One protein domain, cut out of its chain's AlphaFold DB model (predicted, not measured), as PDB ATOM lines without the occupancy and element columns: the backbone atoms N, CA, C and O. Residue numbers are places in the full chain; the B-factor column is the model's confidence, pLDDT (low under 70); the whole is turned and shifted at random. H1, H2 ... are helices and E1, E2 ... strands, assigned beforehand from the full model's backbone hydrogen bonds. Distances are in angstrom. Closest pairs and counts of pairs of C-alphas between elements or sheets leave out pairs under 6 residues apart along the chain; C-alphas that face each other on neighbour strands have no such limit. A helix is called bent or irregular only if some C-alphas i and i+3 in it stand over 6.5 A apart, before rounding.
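AT A GLANCE: This is residues 188 to 339 of the 784 residues of an uncharacterized protein of Porphyromonadaceae bacterium (UniProt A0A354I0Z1). Picture one helix, H1, in the middle, with a small four-stranded sheet on one side of it and the helical hairpin H4 and H5 on the other. H6 packs on H4 and, with the tail after it, makes one end of the long axis; the long links around E2 make the other. The 152 printed residues hold six named helices and four named strands in the order H1 E1 H2 H3 E2 E3 E4 H4 H5 H6; the class is mixed, helices and strands. The sheet is mixed, in the order E2, E1, E3, E4, with E4 antiparallel to E3. The whole is compact, with a radius of gyration of the C-alphas of 15.5 A, and elongated in outline, spanning 54 by 31 by 25 A.

IN THESE COORDINATES: Find C-alpha 188 at (53.902, -13.654, 94.085); from there H1, residues 188 to 201, runs 20.1 A to C-alpha 201 at (45.972, -31.267, 88.556). Next come the strand E1, residues 211 to 214, and H2, residues 217 to 229, 20.3 A long. H2 is irregular: C-alphas 218 and 221 are 7.9 A apart. H3, residues 232 to 237, is only just irregular, with C-alphas 233 and 236 7.0 A apart. Then look for the strands E2 at residues 256 to 259, E3 at 273 to 276 and E4 at 281 to 283. H4, residues 289 to 299, is 15.1 A long, and H5, residues 303 to 315, is 18.4 A long. H6, residues 324 to 335, runs 16.1 A and ends at C-alpha 335 (60.782, -22.348, 73.213).

HOW THE PARTS SIT: Begin with H1, which is on the sheet at a height of 7.2 A, over E3 and along the strands, at 1 degree to E3 on the local plane; their closest C-alphas, those of Gly 192 and Val 273, are 6.1 A apart. H1 and H2 are on one face of the sheet, an arrangement in two layers, helices on one face of a sheet. E1, H2 and H3, E2 form a strand-helix-strand unit, two parallel neighbour strands with helices between, and its crossover is right-handed. Between E2 and E1 look at N 257 and O 211, 3.0 A apart; between the parallel E1 and E3, at N 212 and O 273, 2.9 A. E3 and E4 are a hairpin, with N 276 and O 281 2.8 A apart. Residues 240 to 241 pair briefly, in parallel, with residues 256 to 257 of E2. H1, H4 and H5 form an up-and-down bundle, each helix running against the one before it. H1 touches H4 at Ala 191 and Ile 291, closest C-alphas 5.8 A apart, at a shallow tilt of 34 degrees, only just short of steep. H4 and H5 are a helical hairpin, closest at the C-alphas of Ala 294 and Gly 306, 4.9 A. H3 only just touches H5, with 3 pairs of C-alphas within 8 A. H6, with residues 324 to 328 alone, touches H4 at a steep tilt of 54 degrees; the C-alphas of Phe 290 and Tyr 328 are closest, at 6.0 A. H1 and H6 are apart. Every O i to N i+4 pair is within hydrogen-bond range in H1, H4, H5 and H6, against 7 of 9 in H2 and 0 of 2 in H3, where 2 of 3 O i to N i+3 pairs are.

THE WHOLE: The two C-alphas farthest apart are those of Tyr 264 and Ser 339, 54.0 A. The printed part has no cut. The links H3 to E2, 18 residues, and E2 to E3, 13 residues, are long. Mean pLDDT of the printed part is 89.4; look for low confidence at residues 320 to 322, which are under 70.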
ATOM      1  N   ASN A 188      54.191 -12.484  93.249       95.69
ATOM      2  CA  ASN A 188      53.902 -13.654  94.085       95.69
ATOM      3  C   ASN A 188      52.460 -14.167  93.917       95.69
ATOM      4  O   ASN A 188      52.187 -15.335  94.191       95.69
ATOM      5  N   ILE A 189      51.542 -13.342  93.398       97.00
ATOM      6  CA  ILE A 189      50.209 -13.807  92.992       97.00
ATOM      7  C   ILE A 189      50.325 -14.874  91.892       97.00
ATOM      8  O   ILE A 189      49.575 -15.848  91.917       97.00
ATOM      9  N   VAL A 190      51.297 -14.755  90.977       96.38
ATOM     10  CA  VAL A 190      51.565 -15.766  89.937       96.38
ATOM     11  C   VAL A 190      51.921 -17.107  90.574       96.38
ATOM     12  O   VAL A 190      51.372 -18.134  90.178       96.38
ATOM     13  N   ALA A 191      52.764 -17.103  91.612       96.56
ATOM     14  CA  ALA A 191      53.116 -18.318  92.339       96.56
ATOM     15  C   ALA A 191      51.893 -18.982  92.981       96.56
ATOM     16  O   ALA A 191      51.701 -20.189  92.834       96.56
ATOM     17  N   GLY A 192      51.031 -18.194  93.632       96.81
ATOM     18  CA  GLY A 192      49.785 -18.699  94.211       96.81
ATOM     19  C   GLY A 192      48.855 -19.315  93.161       96.81
ATOM     20  O   GLY A 192      48.308 -20.397  93.373       96.81
ATOM     21  N   LEU A 193      48.722 -18.666  92.001       97.06
ATOM     22  CA  LEU A 193      47.900 -19.154  90.893       97.06
ATOM     23  C   LEU A 193      48.423 -20.476  90.320       97.06
ATOM     24  O   LEU A 193      47.653 -21.426  90.165       97.06
ATOM     25  N   MET A 194      49.733 -20.570  90.076       95.50
ATOM     26  CA  MET A 194      50.364 -21.798  89.590       95.50
ATOM     27  C   MET A 194      50.275 -22.933  90.614       95.50
ATOM     28  O   MET A 194      49.972 -24.065  90.243       95.50
ATOM     29  N   GLN A 195      50.476 -22.648  91.905       96.06
ATOM     30  CA  GLN A 195      50.335 -23.646  92.964       96.06
ATOM     31  C   GLN A 195      48.899 -24.169  93.065       96.06
ATOM     32  O   GLN A 195      48.689 -25.374  93.200       96.06
ATOM     33  N   ALA A 196      47.896 -23.293  92.978       96.00
ATOM     34  CA  ALA A 196      46.496 -23.706  92.984       96.00
ATOM     35  C   ALA A 196      46.163 -24.581  91.765       96.00
ATOM     36  O   ALA A 196      45.499 -25.609  91.908       96.00
ATOM     37  N   ALA A 197      46.666 -24.229  90.579       93.81
ATOM     38  CA  ALA A 197      46.535 -25.057  89.381       93.81
ATOM     39  C   ALA A 197      47.215 -26.430  89.545       93.81
ATOM     40  O   ALA A 197      46.617 -27.458  89.220       93.81
ATOM     41  N   LEU A 198      48.411 -26.474  90.139       92.62
ATOM     42  CA  LEU A 198      49.105 -27.720  90.474       92.62
ATOM     43  C   LEU A 198      48.306 -28.579  91.466       92.62
ATOM     44  O   LEU A 198      48.181 -29.794  91.310       92.62
ATOM     45  N   ASN A 199      47.716 -27.957  92.483       94.44
ATOM     46  CA  ASN A 199      46.883 -28.647  93.465       94.44
ATOM     47  C   ASN A 199      45.609 -29.226  92.823       94.44
ATOM     48  O   ASN A 199      45.158 -30.308  93.212       94.44
ATOM     49  N   ARG A 200      45.048 -28.555  91.803       92.00
ATOM     50  CA  ARG A 200      43.939 -29.083  90.989       92.00
ATOM     51  C   ARG A 200      44.376 -30.294  90.168       92.00
ATOM     52  O   ARG A 200      43.709 -31.326  90.227       92.00
ATOM     53  N   SER A 201      45.495 -30.199  89.447       88.81
ATOM     54  CA  SER A 201      45.972 -31.267  88.556       88.81
ATOM     55  C   SER A 201      46.390 -32.535  89.314       88.81
ATOM     56  O   SER A 201      46.130 -33.649  88.853       88.81
ATOM     57  N   THR A 202      46.955 -32.372  90.512       89.94
ATOM     58  CA  THR A 202      47.393 -33.469  91.394       89.94
ATOM     59  C   THR A 202      46.310 -33.976  92.351       89.94
ATOM     60  O   THR A 202      46.549 -34.919  93.102       89.94
ATOM     61  N   GLY A 203      45.104 -33.400  92.319       90.00
ATOM     62  CA  GLY A 203      43.966 -33.891  93.101       90.00
ATOM     63  C   GLY A 203      44.090 -33.675  94.614       90.00
ATOM     64  O   GLY A 203      43.630 -34.518  95.383       90.00
ATOM     65  N   LYS A 204      44.690 -32.561  95.053       92.75
ATOM     66  CA  LYS A 204      44.722 -32.155  96.473       92.75
ATOM     67  C   LYS A 204      43.307 -31.851  97.007       92.75
ATOM     68  O   LYS A 204      42.321 -31.917  96.267       92.75
ATOM     69  N   THR A 205      43.192 -31.520  98.294       93.56
ATOM     70  CA  THR A 205      41.921 -31.088  98.906       93.56
ATOM     71  C   THR A 205      41.395 -29.804  98.258       93.56
ATOM     72  O   THR A 205      42.168 -29.021  97.704       93.56
ATOM     73  N   ASP A 206      40.077 -29.597  98.286       92.25
ATOM     74  CA  ASP A 206      39.433 -28.495  97.557       92.25
ATOM     75  C   ASP A 206      39.834 -27.111  98.076       92.25
ATOM     76  O   ASP A 206      39.938 -26.169  97.294       92.25
ATOM     77  N   GLU A 207      40.135 -26.985  99.365       94.38
ATOM     78  CA  GLU A 207      40.608 -25.742  99.968       94.38
ATOM     79  C   GLU A 207      41.984 -25.337  99.413       94.38
ATOM     80  O   GLU A 207      42.195 -24.179  99.057       94.38
ATOM     81  N   LEU A 208      42.893 -26.296  99.203       96.00
ATOM     82  CA  LEU A 208      44.218 -26.036  98.627       96.00
ATOM     83  C   LEU A 208      44.178 -25.718  97.124       96.00
ATOM     84  O   LEU A 208      45.183 -25.293  96.558       96.00
ATOM     85  N   LYS A 209      43.036 -25.897  96.458       95.69
ATOM     86  CA  LYS A 209      42.831 -25.461  95.065       95.69
ATOM     87  C   LYS A 209      42.424 -23.990  94.974       95.69
ATOM     88  O   LYS A 209      42.313 -23.467  93.870       95.69
ATOM     89  N   LYS A 210      42.178 -23.341  96.111       96.75
ATOM     90  CA  LYS A 210      41.678 -21.971  96.210       96.75
ATOM     91  C   LYS A 210      42.726 -21.041  96.802       96.75
ATOM     92  O   LYS A 210      43.638 -21.479  97.507       96.75
ATOM     93  N   ILE A 211      42.572 -19.751  96.511       97.94
ATOM     94  CA  ILE A 211      43.571 -18.730  96.811       97.94
ATOM     95  C   ILE A 211      42.983 -17.616  97.673       97.94
ATOM     96  O   ILE A 211      41.898 -17.097  97.408       97.94
ATOM     97  N   ILE A 212      43.755 -17.202  98.672       97.75
ATOM     98  CA  ILE A 212      43.552 -15.962  99.416       97.75
ATOM     99  C   ILE A 212      44.681 -15.008  99.039       97.75
ATOM    100  O   ILE A 212      45.854 -15.325  99.230       97.75
ATOM    101  N   VAL A 213      44.331 -13.831  98.528       97.56
ATOM    102  CA  VAL A 213      45.278 -12.737  98.298       97.56
ATOM    103  C   VAL A 213      45.005 -11.642  99.322       97.56
ATOM    104  O   VAL A 213      43.895 -11.115  99.380       97.56
ATOM    105  N   LYS A 214      46.004 -11.282 100.126       96.00
ATOM    106  CA  LYS A 214      45.941 -10.115 101.015       96.00
ATOM    107  C   LYS A 214      46.716  -8.989 100.353       96.00
ATOM    108  O   LYS A 214      47.908  -9.139 100.103       96.00
ATOM    109  N   ALA A 215      46.037  -7.900 100.024       96.00
ATOM    110  CA  ALA A 215      46.630  -6.763  99.329       96.00
ATOM    111  C   ALA A 215      46.100  -5.448  99.915       96.00
ATOM    112  O   ALA A 215      44.933  -5.408 100.310       96.00
ATOM    113  N   PRO A 216      46.904  -4.371  99.942       95.00
ATOM    114  CA  PRO A 216      46.426  -3.066 100.377       95.00
ATOM    115  C   PRO A 216      45.189  -2.621  99.590       95.00
ATOM    116  O   PRO A 216      45.114  -2.810  98.372       95.00
ATOM    117  N   ALA A 217      44.237  -1.973 100.263       92.81
ATOM    118  CA  ALA A 217      43.017  -1.468  99.632       92.81
ATOM    119  C   ALA A 217      43.310  -0.567  98.414       92.81
ATOM    120  O   ALA A 217      42.612  -0.641  97.405       92.81
ATOM    121  N   ALA A 218      44.370   0.241  98.480       92.25
ATOM    122  CA  ALA A 218      44.778   1.139  97.399       92.25
ATOM    123  C   ALA A 218      45.311   0.421  96.140       92.25
ATOM    124  O   ALA A 218      45.378   1.034  95.078       92.25
ATOM    125  N   ASP A 219      45.678  -0.860  96.240       94.12
ATOM    126  CA  ASP A 219      46.388  -1.599  95.190       94.12
ATOM    127  C   ASP A 219      45.540  -2.700  94.526       94.12
ATOM    128  O   ASP A 219      46.059  -3.522  93.767       94.12
ATOM    129  N   ILE A 220      44.224  -2.728  94.763       91.75
ATOM    130  CA  ILE A 220      43.323  -3.737  94.178       91.75
ATOM    131  C   ILE A 220      43.420  -3.779  92.644       91.75
ATOM    132  O   ILE A 220      43.457  -4.867  92.067       91.75
ATOM    133  N   ASP A 221      43.546  -2.632  91.973       91.44
ATOM    134  CA  ASP A 221      43.701  -2.588  90.513       91.44
ATOM    135  C   ASP A 221      44.999  -3.272  90.038       91.44
ATOM    136  O   ASP A 221      45.020  -3.878  88.963       91.44
ATOM    137  N   LYS A 222      46.073  -3.244  90.843       93.25
ATOM    138  CA  LYS A 222      47.336  -3.936  90.529       93.25
ATOM    139  C   LYS A 222      47.183  -5.451  90.625       93.25
ATOM    140  O   LYS A 222      47.715  -6.163  89.776       93.25
ATOM    141  N   VAL A 223      46.402  -5.943  91.593       95.31
ATOM    142  CA  VAL A 223      46.048  -7.372  91.709       95.31
ATOM    143  C   VAL A 223      45.298  -7.840  90.461       95.31
ATOM    144  O   VAL A 223      45.661  -8.854  89.864       95.31
ATOM    145  N   ILE A 224      44.306  -7.065  90.014       94.44
ATOM    146  CA  ILE A 224      43.576  -7.343  88.769       94.44
ATOM    147  C   ILE A 224      44.515  -7.322  87.552       94.44
ATOM    148  O   ILE A 224      44.383  -8.156  86.654       94.44
ATOM    149  N   GLY A 225      45.507  -6.428  87.549       93.12
ATOM    150  CA  GLY A 225      46.579  -6.403  86.554       93.12
ATOM    151  C   GLY A 225      47.341  -7.729  86.444       93.12
ATOM    152  O   GLY A 225      47.613  -8.176  85.330       93.12
ATOM    153  N   VAL A 226      47.609  -8.412  87.566       95.06
ATOM    154  CA  VAL A 226      48.243  -9.744  87.545       95.06
ATOM    155  C   VAL A 226      47.339 -10.777  86.889       95.06
ATOM    156  O   VAL A 226      47.795 -11.510  86.014       95.06
ATOM    157  N   PHE A 227      46.053 -10.818  87.250       95.50
ATOM    158  CA  PHE A 227      45.099 -11.751  86.634       95.50
ATOM    159  C   PHE A 227      44.999 -11.531  85.123       95.50
ATOM    160  O   PHE A 227      44.942 -12.490  84.357       95.50
ATOM    161  N   ALA A 228      45.051 -10.274  84.679       93.88
ATOM    162  CA  ALA A 228      45.044  -9.928  83.264       93.88
ATOM    163  C   ALA A 228      46.310 -10.379  82.513       93.88
ATOM    164  O   ALA A 228      46.284 -10.578  81.295       93.88
ATOM    165  N   ALA A 229      47.432 -10.519  83.223       93.38
ATOM    166  CA  ALA A 229      48.704 -10.938  82.658       93.38
ATOM    167  C   ALA A 229      48.798 -12.457  82.436       93.38
ATOM    168  O   ALA A 229      49.684 -12.888  81.704       93.38
ATOM    169  N   MET A 230      47.892 -13.254  83.003       93.81
ATOM    170  CA  MET A 230      47.911 -14.718  82.911       93.81
ATOM    171  C   MET A 230      47.509 -15.236  81.521       93.81
ATOM    172  O   MET A 230      46.826 -14.525  80.777       93.81
ATOM    173  N   PRO A 231      47.923 -16.458  81.135       91.75
ATOM    174  CA  PRO A 231      47.525 -17.055  79.864       91.75
ATOM    175  C   PRO A 231      46.059 -17.521  79.888       91.75
ATOM    176  O   PRO A 231      45.489 -17.828  80.938       91.75
ATOM    177  N   ALA A 232      45.437 -17.594  78.706       90.06
ATOM    178  CA  ALA A 232      44.010 -17.888  78.551       90.06
ATOM    179  C   ALA A 232      43.525 -19.194  79.218       90.06
ATOM    180  O   ALA A 232      42.442 -19.148  79.816       90.06
ATOM    181  N   PRO A 233      44.282 -20.316  79.200       90.19
ATOM    182  CA  PRO A 233      43.876 -21.556  79.864       90.19
ATOM    183  C   PRO A 233      43.582 -21.398  81.360       90.19
ATOM    184  O   PRO A 233      42.768 -22.138  81.901       90.19
ATOM    185  N   MET A 234      44.175 -20.401  82.021       90.50
ATOM    186  CA  MET A 234      43.991 -20.185  83.454       90.50
ATOM    187  C   MET A 234      42.699 -19.431  83.802       90.50
ATOM    188  O   MET A 234      42.303 -19.386  84.961       90.50
ATOM    189  N   THR A 235      42.011 -18.835  82.819       88.31
ATOM    190  CA  THR A 235      40.849 -17.957  83.064       88.31
ATOM    191  C   THR A 235      39.708 -18.658  83.788       88.31
ATOM    192  O   THR A 235      39.059 -18.060  84.643       88.31
ATOM    193  N   ALA A 236      39.469 -19.931  83.468       84.12
ATOM    194  CA  ALA A 236      38.373 -20.695  84.057       84.12
ATOM    195  C   ALA A 236      38.575 -20.941  85.561       84.12
ATOM    196  O   ALA A 236      37.597 -21.055  86.296       84.12
ATOM    197  N   ASP A 237      39.836 -20.957  85.998       86.31
ATOM    198  CA  ASP A 237      40.264 -21.195  87.376       86.31
ATOM    199  C   ASP A 237      40.408 -19.900  88.197       86.31
ATOM    200  O   ASP A 237      40.805 -19.939  89.365       86.31
ATOM    201  N   MET A 238      40.103 -18.748  87.589       92.25
ATOM    202  CA  MET A 238      40.228 -17.418  88.186       92.25
ATOM    203  C   MET A 238      38.865 -16.815  88.553       92.25
ATOM    204  O   MET A 238      38.657 -15.622  88.360       92.25
ATOM    205  N   ARG A 239      37.906 -17.586  89.090       94.81
ATOM    206  CA  ARG A 239      36.667 -16.978  89.618       94.81
ATOM    207  C   ARG A 239      36.979 -16.234  90.913       94.81
ATOM    208  O   ARG A 239      37.315 -16.865  91.917       94.81
ATOM    209  N   PHE A 240      36.892 -14.907  90.896       96.25
ATOM    210  CA  PHE A 240      37.390 -14.067  91.981       96.25
ATOM    211  C   PHE A 240      36.388 -13.028  92.472       96.25
ATOM    212  O   PHE A 240      35.505 -12.586  91.736       96.25
ATOM    213  N   ILE A 241      36.592 -12.594  93.715       95.06
ATOM    214  CA  ILE A 241      35.992 -11.390  94.291       95.06
ATOM    215  C   ILE A 241      37.063 -10.577  95.013       95.06
ATOM    216  O   ILE A 241      37.771 -11.098  95.879       95.06
ATOM    217  N   THR A 242      37.194  -9.298  94.655       95.38
ATOM    218  CA  THR A 242      38.063  -8.365  95.376       95.38
ATOM    219  C   THR A 242      37.314  -7.599  96.446       95.38
ATOM    220  O   THR A 242      36.091  -7.479  96.398       95.38
ATOM    221  N   ASN A 243      38.068  -7.075  97.417       92.00
ATOM    222  CA  ASN A 243      37.515  -6.400  98.586       92.00
ATOM    223  C   ASN A 243      36.467  -7.280  99.299       92.00
ATOM    224  O   ASN A 243      35.359  -6.855  99.628       92.00
ATOM    225  N   PHE A 244      36.804  -8.556  99.482       92.12
ATOM    226  CA  PHE A 244      35.929  -9.514 100.135       92.12
ATOM    227  C   PHE A 244      35.932  -9.277 101.646       92.12
ATOM    228  O   PHE A 244      36.914  -9.556 102.328       92.12
ATOM    229  N   MET A 245      34.823  -8.756 102.169       86.88
ATOM    230  CA  MET A 245      34.676  -8.380 103.584       86.88
ATOM    231  C   MET A 245      33.680  -9.268 104.344       86.88
ATOM    232  O   MET A 245      33.401  -9.026 105.516       86.88
ATOM    233  N   LYS A 246      33.114 -10.290 103.683       78.69
ATOM    234  CA  LYS A 246      31.974 -11.060 104.194       78.69
ATOM    235  C   LYS A 246      32.301 -12.536 104.389       78.69
ATOM    236  O   LYS A 246      32.270 -13.300 103.436       78.69
ATOM    237  N   GLY A 247      32.411 -12.976 105.635       78.94
ATOM    238  CA  GLY A 247      32.462 -14.400 105.976       78.94
ATOM    239  C   GLY A 247      33.873 -14.941 106.178       78.94
ATOM    240  O   GLY A 247      34.827 -14.183 106.328       78.94
ATOM    241  N   TYR A 248      33.971 -16.267 106.246       82.50
ATOM    242  CA  TYR A 248      35.181 -16.976 106.649       82.50
ATOM    243  C   TYR A 248      35.717 -17.829 105.495       82.50
ATOM    244  O   TYR A 248      34.966 -18.610 104.909       82.50
ATOM    245  N   GLY A 249      37.015 -17.717 105.203       86.88
ATOM    246  CA  GLY A 249      37.667 -18.458 104.114       86.88
ATOM    247  C   GLY A 249      37.134 -18.119 102.714       86.88
ATOM    248  O   GLY A 249      36.504 -17.082 102.510       86.88
ATOM    249  N   VAL A 250      37.407 -18.994 101.738       92.00
ATOM    250  CA  VAL A 250      37.024 -18.798 100.328       92.00
ATOM    251  C   VAL A 250      35.653 -19.438 100.041       92.00
ATOM    252  O   VAL A 250      35.517 -20.658 100.191       92.00
ATOM    253  N   PRO A 251      34.644 -18.672  99.575       88.62
ATOM    254  CA  PRO A 251      33.318 -19.191  99.226       88.62
ATOM    255  C   PRO A 251      33.338 -20.346  98.216       88.62
ATOM    256  O   PRO A 251      34.243 -20.458  97.392       88.62
ATOM    257  N   ALA A 252      32.329 -21.224  98.257       85.62
ATOM    258  CA  ALA A 252      32.249 -22.414  97.398       85.62
ATOM    259  C   ALA A 252      32.244 -22.085  95.891       85.62
ATOM    260  O   ALA A 252      32.824 -22.820  95.097       85.62
ATOM    261  N   ASP A 253      31.614 -20.975  95.526       85.69
ATOM    262  CA  ASP A 253      31.421 -20.458  94.172       85.69
ATOM    263  C   ASP A 253      32.611 -19.647  93.629       85.69
ATOM    264  O   ASP A 253      32.637 -19.331  92.437       85.69
ATOM    265  N   HIS A 254      33.610 -19.370  94.471       91.50
ATOM    266  CA  HIS A 254      34.821 -18.637  94.116       91.50
ATOM    267  C   HIS A 254      36.069 -19.519  94.249       91.50
ATOM    268  O   HIS A 254      36.150 -20.426  95.085       91.50
ATOM    269  N   ASP A 255      37.062 -19.218  93.418       95.50
ATOM    270  CA  ASP A 255      38.402 -19.794  93.471       95.50
ATOM    271  C   ASP A 255      39.381 -18.874  94.204       95.50
ATOM    272  O   ASP A 255      40.335 -19.351  94.816       95.50
ATOM    273  N   ILE A 256      39.148 -17.560  94.147       97.50
ATOM    274  CA  ILE A 256      40.052 -16.542  94.682       97.50
ATOM    275  C   ILE A 256      39.252 -15.498  95.463       97.50
ATOM    276  O   ILE A 256      38.264 -14.957  94.965       97.50
ATOM    277  N   ILE A 257      39.713 -15.148  96.660       96.50
ATOM    278  CA  ILE A 257      39.299 -13.905  97.325       96.50
ATOM    279  C   ILE A 257      40.488 -12.966  97.446       96.50
ATOM    280  O   ILE A 257      41.603 -13.399  97.741       96.50
ATOM    281  N   VAL A 258      40.234 -11.673  97.260       96.44
ATOM    282  CA  VAL A 258      41.188 -10.619  97.604       96.44
ATOM    283  C   VAL A 258      40.628  -9.839  98.781       96.44
ATOM    284  O   VAL A 258      39.554  -9.239  98.685       96.44
ATOM    285  N   VAL A 259      41.353  -9.853  99.889       95.00
ATOM    286  CA  VAL A 259      41.024  -9.121 101.114       95.00
ATOM    287  C   VAL A 259      42.053  -8.014 101.332       95.00
ATOM    288  O   VAL A 259      43.172  -8.089 100.824       95.00
ATOM    289  N   ASN A 260      41.677  -6.994 102.095       93.12
ATOM    290  CA  ASN A 260      42.558  -5.883 102.443       93.12
ATOM    291  C   ASN A 260      42.716  -5.744 103.959       93.12
ATOM    292  O   ASN A 260      42.126  -6.505 104.729       93.12
ATOM    293  N   GLU A 261      43.506  -4.761 104.382       91.25
ATOM    294  CA  GLU A 261      43.863  -4.476 105.776       91.25
ATOM    295  C   GLU A 261      42.667  -4.190 106.703       91.25
ATOM    296  O   GLU A 261      42.823  -4.126 107.922       91.25
ATOM    297  N   HIS A 262      41.465  -4.020 106.149       91.12
ATOM    298  CA  HIS A 262      40.247  -3.774 106.912       91.12
ATOM    299  C   HIS A 262      39.410  -5.036 107.166       91.12
ATOM    300  O   HIS A 262      38.394  -4.961 107.863       91.12
ATOM    301  N   ASN A 263      39.776  -6.187 106.590       89.81
ATOM    302  CA  ASN A 263      39.110  -7.452 106.882       89.81
ATOM    303  C   ASN A 263      39.651  -8.026 108.204       89.81
ATOM    304  O   ASN A 263      40.815  -8.409 108.296       89.81
ATOM    305  N   TYR A 264      38.787  -8.104 109.218       84.31
ATOM    306  CA  TYR A 264      39.117  -8.642 110.547       84.31
ATOM    307  C   TYR A 264      38.580 -10.060 110.781       84.31
ATOM    308  O   TYR A 264      38.665 -10.589 111.891       84.31
ATOM    309  N   LEU A 265      37.977 -10.672 109.760       86.56
ATOM    310  CA  LEU A 265      37.368 -11.988 109.872       86.56
ATOM    311  C   LEU A 265      38.431 -13.091 109.720       86.56
ATOM    312  O   LEU A 265      39.329 -12.986 108.888       86.56
ATOM    313  N   PRO A 266      38.335 -14.189 110.492       86.75
ATOM    314  CA  PRO A 266      39.194 -15.355 110.324       86.75
ATOM    315  C   PRO A 266      39.109 -15.953 108.911       86.75
ATOM    316  O   PRO A 266      38.044 -16.384 108.468       86.75
ATOM    317  N   LEU A 267      40.252 -16.045 108.225       90.00
ATOM    318  CA  LEU A 267      40.332 -16.571 106.854       90.00
ATOM    319  C   LEU A 267      40.788 -18.034 106.767       90.00
ATOM    320  O   LEU A 267      40.736 -18.629 105.696       90.00
ATOM    321  N   TYR A 268      41.229 -18.623 107.885       91.12
ATOM    322  CA  TYR A 268      41.780 -19.984 107.940       91.12
ATOM    323  C   TYR A 268      42.900 -20.225 106.911       91.12
ATOM    324  O   TYR A 268      42.935 -21.262 106.255       91.12
ATOM    325  N   GLU A 269      43.830 -19.272 106.791       90.81
ATOM    326  CA  GLU A 269      44.901 -19.226 105.775       90.81
ATOM    327  C   GLU A 269      45.709 -20.531 105.632       90.81
ATOM    328  O   GLU A 269      46.208 -20.837 104.556       90.81
ATOM    329  N   ASN A 270      45.809 -21.342 106.692       91.62
ATOM    330  CA  ASN A 270      46.507 -22.632 106.657       91.62
ATOM    331  C   ASN A 270      45.806 -23.693 105.786       91.62
ATOM    332  O   ASN A 270      46.443 -24.678 105.429       91.62
ATOM    333  N   ASN A 271      44.533 -23.504 105.433       93.94
ATOM    334  CA  ASN A 271      43.773 -24.439 104.600       93.94
ATOM    335  C   ASN A 271      43.842 -24.096 103.102       93.94
ATOM    336  O   ASN A 271      43.474 -24.924 102.276       93.94
ATOM    337  N   TYR A 272      44.306 -22.895 102.752       96.62
ATOM    338  CA  TYR A 272      44.252 -22.342 101.398       96.62
ATOM    339  C   TYR A 272      45.649 -21.971 100.903       96.62
ATOM    340  O   TYR A 272      46.559 -21.740 101.702       96.62
ATOM    341  N   VAL A 273      45.826 -21.845  99.589       97.81
ATOM    342  CA  VAL A 273      47.015 -21.168  99.058       97.81
ATOM    343  C   VAL A 273      46.888 -19.689  99.409       97.81
ATOM    344  O   VAL A 273      45.929 -19.040  99.005       97.81
ATOM    345  N   THR A 274      47.815 -19.147 100.195       97.62
ATOM    346  CA  THR A 274      47.725 -17.753 100.655       97.62
ATOM    347  C   THR A 274      48.922 -16.959 100.163       97.62
ATOM    348  O   THR A 274      50.063 -17.362 100.390       97.62
ATOM    349  N   VAL A 275      48.651 -15.823  99.522       97.50
ATOM    350  CA  VAL A 275      49.640 -14.828  99.102       97.50
ATOM    351  C   VAL A 275      49.369 -13.544  99.877       97.50
ATOM    352  O   VAL A 275      48.373 -12.862  99.640       97.50
ATOM    353  N   ASP A 276      50.246 -13.232 100.823       96.06
ATOM    354  CA  ASP A 276      50.154 -12.048 101.665       96.06
ATOM    355  C   ASP A 276      51.134 -10.978 101.188       96.06
ATOM    356  O   ASP A 276      52.334 -11.049 101.452       96.06
ATOM    357  N   LEU A 277      50.621  -9.992 100.455       95.12
ATOM    358  CA  LEU A 277      51.418  -8.879  99.942       95.12
ATOM    359  C   LEU A 277      51.623  -7.771 100.982       95.12
ATOM    360  O   LEU A 277      52.465  -6.906 100.769       95.12
ATOM    361  N   ILE A 278      50.869  -7.784 102.086       92.44
ATOM    362  CA  ILE A 278      51.010  -6.808 103.173       92.44
ATOM    363  C   ILE A 278      52.205  -7.208 104.045       92.44
ATOM    364  O   ILE A 278      53.089  -6.391 104.292       92.44
ATOM    365  N   ASP A 279      52.260  -8.483 104.435       90.38
ATOM    366  CA  ASP A 279      53.327  -9.025 105.284       90.38
ATOM    367  C   ASP A 279      54.482  -9.654 104.475       90.38
ATOM    368  O   ASP A 279      55.501 -10.054 105.040       90.38
ATOM    369  N   GLY A 280      54.343  -9.754 103.146       89.81
ATOM    370  CA  GLY A 280      55.359 -10.317 102.249       89.81
ATOM    371  C   GLY A 280      55.548 -11.831 102.393       89.81
ATOM    372  O   GLY A 280      56.658 -12.334 102.217       89.81
ATOM    373  N   ALA A 281      54.486 -12.567 102.730       92.88
ATOM    374  CA  ALA A 281      54.531 -13.993 103.043       92.88
ATOM    375  C   ALA A 281      53.692 -14.842 102.073       92.88
ATOM    376  O   ALA A 281      52.706 -14.388 101.497       92.88
ATOM    377  N   MET A 282      54.054 -16.119 101.923       95.12
ATOM    378  CA  MET A 282      53.244 -17.116 101.216       95.12
ATOM    379  C   MET A 282      53.034 -18.346 102.099       95.12
ATOM    380  O   MET A 282      53.941 -18.760 102.822       95.12
ATOM    381  N   LYS A 283      51.842 -18.944 102.034       96.00
ATOM    382  CA  LYS A 283      51.503 -20.196 102.729       96.00
ATOM    383  C   LYS A 283      50.962 -21.214 101.742       96.00
ATOM    384  O   LYS A 283      50.243 -20.855 100.811       96.00
ATOM    385  N   ASN A 284      51.286 -22.484 101.987       96.19
ATOM    386  CA  ASN A 284      50.905 -23.612 101.135       96.19
ATOM    387  C   ASN A 284      51.364 -23.472  99.671       96.19
ATOM    388  O   ASN A 284      50.719 -23.999  98.769       96.19
ATOM    389  N   VAL A 285      52.481 -22.770  99.456       94.25
ATOM    390  CA  VAL A 285      53.210 -22.696  98.184       94.25
ATOM    391  C   VAL A 285      54.511 -23.465  98.360       94.25
ATOM    392  O   VAL A 285      55.341 -23.103  99.196       94.25
ATOM    393  N   GLU A 286      54.659 -24.564  97.629       90.88
ATOM    394  CA  GLU A 286      55.829 -25.433  97.715       90.88
ATOM    395  C   GLU A 286      56.961 -24.891  96.823       90.88
ATOM    396  O   GLU A 286      56.691 -24.309  95.767       90.88
ATOM    397  N   PRO A 287      58.241 -25.078  97.197       88.38
ATOM    398  CA  PRO A 287      59.355 -24.743  96.318       88.38
ATOM    399  C   PRO A 287      59.261 -25.522  95.001       88.38
ATOM    400  O   PRO A 287      59.354 -26.748  94.984       88.38
ATOM    401  N   ASN A 288      59.102 -24.806  93.891       89.00
ATOM    402  CA  ASN A 288      59.025 -25.393  92.560       89.00
ATOM    403  C   ASN A 288      59.860 -24.545  91.581       89.00
ATOM    404  O   ASN A 288      59.510 -23.384  91.361       89.00
ATOM    405  N   PRO A 289      60.929 -25.098  90.972       84.12
ATOM    406  CA  PRO A 289      61.797 -24.359  90.047       84.12
ATOM    407  C   PRO A 289      61.041 -23.691  88.896       84.12
ATOM    408  O   PRO A 289      61.378 -22.589  88.470       84.12
ATOM    409  N   PHE A 290      59.979 -24.339  88.421       85.44
ATOM    410  CA  PHE A 290      59.159 -23.854  87.325       85.44
ATOM    411  C   PHE A 290      58.336 -22.618  87.738       85.44
ATOM    412  O   PHE A 290      58.253 -21.645  86.988       85.44
ATOM    413  N   ILE A 291      57.789 -22.623  88.962       92.06
ATOM    414  CA  ILE A 291      57.099 -21.465  89.552       92.06
ATOM    415  C   ILE A 291      58.088 -20.316  89.777       92.06
ATOM    416  O   ILE A 291      57.790 -19.175  89.425       92.06
ATOM    417  N   THR A 292      59.280 -20.609  90.304       92.38
ATOM    418  CA  THR A 292      60.331 -19.606  90.530       92.38
ATOM    419  C   THR A 292      60.682 -18.865  89.240       92.38
ATOM    420  O   THR A 292      60.639 -17.637  89.213       92.38
ATOM    421  N   HIS A 293      60.945 -19.585  88.146       91.50
ATOM    422  CA  HIS A 293      61.310 -18.958  86.874       91.50
ATOM    423  C   HIS A 293      60.167 -18.167  86.224       91.50
ATOM    424  O   HIS A 293      60.425 -17.152  85.575       91.50
ATOM    425  N   ALA A 294      58.905 -18.577  86.415       93.12
ATOM    426  CA  ALA A 294      57.764 -17.757  86.009       93.12
ATOM    427  C   ALA A 294      57.755 -16.424  86.770       93.12
ATOM    428  O   ALA A 294      57.689 -15.360  86.151       93.12
ATOM    429  N   VAL A 295      57.867 -16.472  88.100       94.62
ATOM    430  CA  VAL A 295      57.883 -15.284  88.966       94.62
ATOM    431  C   VAL A 295      59.030 -14.341  88.596       94.62
ATOM    432  O   VAL A 295      58.799 -13.143  88.440       94.62
ATOM    433  N   GLU A 296      60.237 -14.866  88.381       94.38
ATOM    434  CA  GLU A 296      61.404 -14.092  87.936       94.38
ATOM    435  C   GLU A 296      61.168 -13.411  86.581       94.38
ATOM    436  O   GLU A 296      61.494 -12.234  86.414       94.38
ATOM    437  N   ALA A 297      60.563 -14.117  85.616       92.44
ATOM    438  CA  ALA A 297      60.256 -13.554  84.303       92.44
ATOM    439  C   ALA A 297      59.256 -12.388  84.398       92.44
ATOM    440  O   ALA A 297      59.477 -11.344  83.777       92.44
ATOM    441  N   TYR A 298      58.201 -12.529  85.210       93.88
ATOM    442  CA  TYR A 298      57.257 -11.438  85.469       93.88
ATOM    443  C   TYR A 298      57.910 -10.278  86.234       93.88
ATOM    444  O   TYR A 298      57.698  -9.126  85.862       93.88
ATOM    445  N   ALA A 299      58.753 -10.555  87.236       93.25
ATOM    446  CA  ALA A 299      59.468  -9.531  88.004       93.25
ATOM    447  C   ALA A 299      60.449  -8.718  87.143       93.25
ATOM    448  O   ALA A 299      60.632  -7.524  87.369       93.25
ATOM    449  N   ALA A 300      61.035  -9.340  86.117       92.25
ATOM    450  CA  ALA A 300      61.874  -8.673  85.123       92.25
ATOM    451  C   ALA A 300      61.072  -7.886  84.061       92.25
ATOM    452  O   ALA A 300      61.660  -7.329  83.134       92.25
ATOM    453  N   GLY A 301      59.737  -7.868  84.145       89.62
ATOM    454  CA  GLY A 301      58.854  -7.232  83.164       89.62
ATOM    455  C   GLY A 301      58.681  -8.021  81.860       89.62
ATOM    456  O   GLY A 301      57.987  -7.557  80.950       89.62
ATOM    457  N   ASN A 302      59.250  -9.228  81.747       90.25
ATOM    458  CA  ASN A 302      59.135 -10.079  80.561       90.25
ATOM    459  C   ASN A 302      57.837 -10.903  80.596       90.25
ATOM    460  O   ASN A 302      57.830 -12.119  80.789       90.25
ATOM    461  N   THR A 303      56.720 -10.202  80.398       89.12
ATOM    462  CA  THR A 303      55.363 -10.770  80.470       89.12
ATOM    463  C   THR A 303      55.137 -11.886  79.445       89.12
ATOM    464  O   THR A 303      54.428 -12.839  79.742       89.12
ATOM    465  N   VAL A 304      55.753 -11.802  78.259       88.56
ATOM    466  CA  VAL A 304      55.643 -12.842  77.219       88.56
ATOM    467  C   VAL A 304      56.264 -14.145  77.715       88.56
ATOM    468  O   VAL A 304      55.560 -15.139  77.846       88.56
ATOM    469  N   ARG A 305      57.535 -14.111  78.134       87.88
ATOM    470  CA  ARG A 305      58.214 -15.299  78.670       87.88
ATOM    471  C   ARG A 305      57.506 -15.861  79.902       87.88
ATOM    472  O   ARG A 305      57.393 -17.072  80.040       87.88
ATOM    473  N   GLY A 306      57.023 -14.993  80.795       91.06
ATOM    474  CA  GLY A 306      56.242 -15.415  81.958       91.06
ATOM    475  C   GLY A 306      54.972 -16.179  81.568       91.06
ATOM    476  O   GLY A 306      54.655 -17.189  82.193       91.06
ATOM    477  N   ARG A 307      54.263 -15.745  80.517       90.19
ATOM    478  CA  ARG A 307      53.094 -16.458  79.978       90.19
ATOM    479  C   ARG A 307      53.465 -17.797  79.369       90.19
ATOM    480  O   ARG A 307      52.812 -18.771  79.716       90.19
ATOM    481  N   ASP A 308      54.508 -17.842  78.545       87.81
ATOM    482  CA  ASP A 308      54.945 -19.073  77.876       87.81
ATOM    483  C   ASP A 308      55.324 -20.151  78.901       87.81
ATOM    484  O   ASP A 308      54.949 -21.315  78.762       87.81
ATOM    485  N   ILE A 309      56.005 -19.749  79.984       89.94
ATOM    486  CA  ILE A 309      56.307 -20.628  81.118       89.94
ATOM    487  C   ILE A 309      54.989 -21.128  81.731       89.94
ATOM    488  O   ILE A 309      54.743 -22.330  81.749       89.94
ATOM    489  N   VAL A 310      54.099 -20.240  82.192       91.06
ATOM    490  CA  VAL A 310      52.833 -20.656  82.830       91.06
ATOM    491  C   VAL A 310      52.000 -21.558  81.909       91.06
ATOM    492  O   VAL A 310      51.451 -22.553  82.369       91.06
ATOM    493  N   GLU A 311      51.924 -21.268  80.615       88.69
ATOM    494  CA  GLU A 311      51.175 -22.075  79.651       88.69
ATOM    495  C   GLU A 311      51.778 -23.474  79.471       88.69
ATOM    496  O   GLU A 311      51.049 -24.466  79.543       88.69
ATOM    497  N   PHE A 312      53.103 -23.580  79.339       85.62
ATOM    498  CA  PHE A 312      53.782 -24.878  79.314       85.62
ATOM    499  C   PHE A 312      53.545 -25.661  80.612       85.62
ATOM    500  O   PHE A 312      53.260 -26.858  80.575       85.62
ATOM    501  N   PHE A 313      53.602 -24.984  81.765       87.00
ATOM    502  CA  PHE A 313      53.322 -25.592  83.064       87.00
ATOM    503  C   PHE A 313      51.914 -26.178  83.126       87.00
ATOM    504  O   PHE A 313      51.745 -27.316  83.548       87.00
ATOM    505  N   LEU A 314      50.897 -25.422  82.705       86.44
ATOM    506  CA  LEU A 314      49.499 -25.855  82.769       86.44
ATOM    507  C   LEU A 314      49.205 -27.052  81.853       86.44
ATOM    508  O   LEU A 314      48.323 -27.848  82.169       86.44
ATOM    509  N   ASN A 315      49.952 -27.197  80.755       81.12
ATOM    510  CA  ASN A 315      49.789 -28.296  79.804       81.12
ATOM    511  C   ASN A 315      50.575 -29.568  80.182       81.12
ATOM    512  O   ASN A 315      50.293 -30.636  79.637       81.12
ATOM    513  N   ALA A 316      51.532 -29.481  81.112       78.81
ATOM    514  CA  ALA A 316      52.306 -30.630  81.572       78.81
ATOM    515  C   ALA A 316      51.467 -31.598  82.436       78.81
ATOM    516  O   ALA A 316      50.572 -31.191  83.179       78.81
ATOM    517  N   ASP A 317      51.789 -32.898  82.387       76.25
ATOM    518  CA  ASP A 317      51.189 -33.886  83.291       76.25
ATOM    519  C   ASP A 317      51.908 -33.888  84.647       76.25
ATOM    520  O   ASP A 317      53.044 -34.345  84.777       76.25
ATOM    521  N   HIS A 318      51.222 -33.388  85.674       79.56
ATOM    522  CA  HIS A 318      51.745 -33.289  87.040       79.56
ATOM    523  C   HIS A 318      51.496 -34.538  87.894       79.56
ATOM    524  O   HIS A 318      52.023 -34.636  89.004       79.56
ATOM    525  N   LYS A 319      50.688 -35.502  87.426       72.81
ATOM    526  CA  LYS A 319      50.283 -36.670  88.235       72.81
ATOM    527  C   LYS A 319      51.392 -37.707  88.408       72.81
ATOM    528  O   LYS A 319      51.353 -38.478  89.363       72.81
ATOM    529  N   SER A 320      52.375 -37.721  87.513       65.25
ATOM    530  CA  SER A 320      53.476 -38.692  87.457       65.25
ATOM    531  C   SER A 320      54.707 -38.304  88.294       65.25
ATOM    532  O   SER A 320      55.763 -38.913  88.140       65.25
ATOM    533  N   SER A 321      54.578 -37.325  89.203       59.12
ATOM    534  CA  SER A 321      55.688 -36.727  89.970       59.12
ATOM    535  C   SER A 321      56.845 -36.273  89.067       59.12
ATOM    536  O   SER A 321      57.944 -36.831  89.140       59.12
ATOM    537  N   PRO A 322      56.620 -35.275  88.195       66.31
ATOM    538  CA  PRO A 322      57.631 -34.854  87.243       66.31
ATOM    539  C   PRO A 322      58.835 -34.205  87.934       66.31
ATOM    540  O   PRO A 322      58.710 -33.448  88.898       66.31
ATOM    541  N   ASP A 323      60.020 -34.464  87.388       78.44
ATOM    542  CA  ASP A 323      61.211 -33.675  87.674       78.44
ATOM    543  C   ASP A 323      61.011 -32.273  87.065       78.44
ATOM    544  O   ASP A 323      61.156 -32.071  85.859       78.44
ATOM    545  N   TYR A 324      60.614 -31.301  87.892       78.19
ATOM    546  CA  TYR A 324      60.331 -29.931  87.445       78.19
ATOM    547  C   TYR A 324      61.556 -29.221  86.855       78.19
ATOM    548  O   TYR A 324      61.394 -28.326  86.026       78.19
ATOM    549  N   THR A 325      62.771 -29.638  87.224       78.88
ATOM    550  CA  THR A 325      64.005 -29.142  86.600       78.88
ATOM    551  C   THR A 325      64.105 -29.654  85.166       78.88
ATOM    552  O   THR A 325      64.357 -28.880  84.244       78.88
ATOM    553  N   PHE A 326      63.839 -30.946  84.957       78.56
ATOM    554  CA  PHE A 326      63.750 -31.521  83.616       78.56
ATOM    555  C   PHE A 326      62.650 -30.854  82.778       78.56
ATOM    556  O   PHE A 326      62.914 -30.491  81.635       78.56
ATOM    557  N   LEU A 327      61.450 -30.637  83.334       77.94
ATOM    558  CA  LEU A 327      60.362 -29.966  82.612       77.94
ATOM    559  C   LEU A 327      60.736 -28.543  82.186       77.94
ATOM    560  O   LEU A 327      60.395 -28.136  81.080       77.94
ATOM    561  N   TYR A 328      61.450 -27.795  83.028       79.44
ATOM    562  CA  TYR A 328      61.922 -26.463  82.658       79.44
ATOM    563  C   TYR A 328      62.991 -26.512  81.558       79.44
ATOM    564  O   TYR A 328      62.920 -25.747  80.599       79.44
ATOM    565  N   ASN A 329      63.931 -27.457  81.622       77.19
ATOM    566  CA  ASN A 329      64.908 -27.653  80.545       77.19
ATOM    567  C   ASN A 329      64.239 -28.086  79.233       77.19
ATOM    568  O   ASN A 329      64.649 -27.656  78.157       77.19
ATOM    569  N   LEU A 330      63.175 -28.891  79.312       79.31
ATOM    570  CA  LEU A 330      62.348 -29.249  78.165       79.31
ATOM    571  C   LEU A 330      61.624 -28.022  77.595       79.31
ATOM    572  O   LEU A 330      61.620 -27.838  76.381       79.31
ATOM    573  N   PHE A 331      61.070 -27.155  78.451       81.69
ATOM    574  CA  PHE A 331      60.493 -25.872  78.041       81.69
ATOM    575  C   PHE A 331      61.514 -25.009  77.292       81.69
ATOM    576  O   PHE A 331      61.189 -24.502  76.218       81.69
ATOM    577  N   LEU A 332      62.740 -24.880  77.817       79.38
ATOM    578  CA  LEU A 332      63.821 -24.158  77.141       79.38
ATOM    579  C   LEU A 332      64.106 -24.786  75.772       79.38
ATOM    580  O   LEU A 332      64.050 -24.095  74.761       79.38
ATOM    581  N   ALA A 333      64.280 -26.107  75.708       76.31
ATOM    582  CA  ALA A 333      64.526 -26.812  74.453       76.31
ATOM    583  C   ALA A 333      63.403 -26.634  73.411       76.31
ATOM    584  O   ALA A 333      63.681 -26.678  72.213       76.31
ATOM    585  N   VAL A 334      62.152 -26.425  73.828       80.31
ATOM    586  CA  VAL A 334      61.018 -26.166  72.921       80.31
ATOM    587  C   VAL A 334      60.959 -24.701  72.481       80.31
ATOM    588  O   VAL A 334      60.755 -24.436  71.299       80.31
ATOM    589  N   ASN A 335      61.129 -23.760  73.412       76.94
ATOM    590  CA  ASN A 335      60.782 -22.348  73.213       76.94
ATOM    591  C   ASN A 335      61.980 -21.424  72.947       76.94
ATOM    592  O   ASN A 335      61.780 -20.244  72.665       76.94
ATOM    593  N   THR A 336      63.218 -21.919  73.029       74.56
ATOM    594  CA  THR A 336      64.426 -21.163  72.655       74.56
ATOM    595  C   THR A 336      65.076 -21.734  71.395       74.56
ATOM    596  O   THR A 336      64.759 -22.841  70.956       74.56
ATOM    597  N   ASP A 337      66.024 -21.000  70.812       71.69
ATOM    598  CA  ASP A 337      66.860 -21.489  69.706       71.69
ATOM    599  C   ASP A 337      67.984 -22.434  70.175       71.69
ATOM    600  O   ASP A 337      68.775 -22.903  69.356       71.69
ATOM    601  N   ASP A 338      68.050 -22.758  71.471       71.38
ATOM    602  CA  ASP A 338      69.101 -23.618  72.008       71.38
ATOM    603  C   ASP A 338      69.017 -25.020  71.384       71.38
ATOM    604  O   ASP A 338      67.945 -25.635  71.278       71.38
ATOM    605  N   SER A 339      70.162 -25.526  70.930       70.06
ATOM    606  CA  SER A 339      70.279 -26.861  70.348       70.06
ATOM    607  C   SER A 339      70.295 -27.929  71.438       70.06
ATOM    608  O   SER A 339      71.027 -27.788  72.415       70.06
TER     609      SER A 339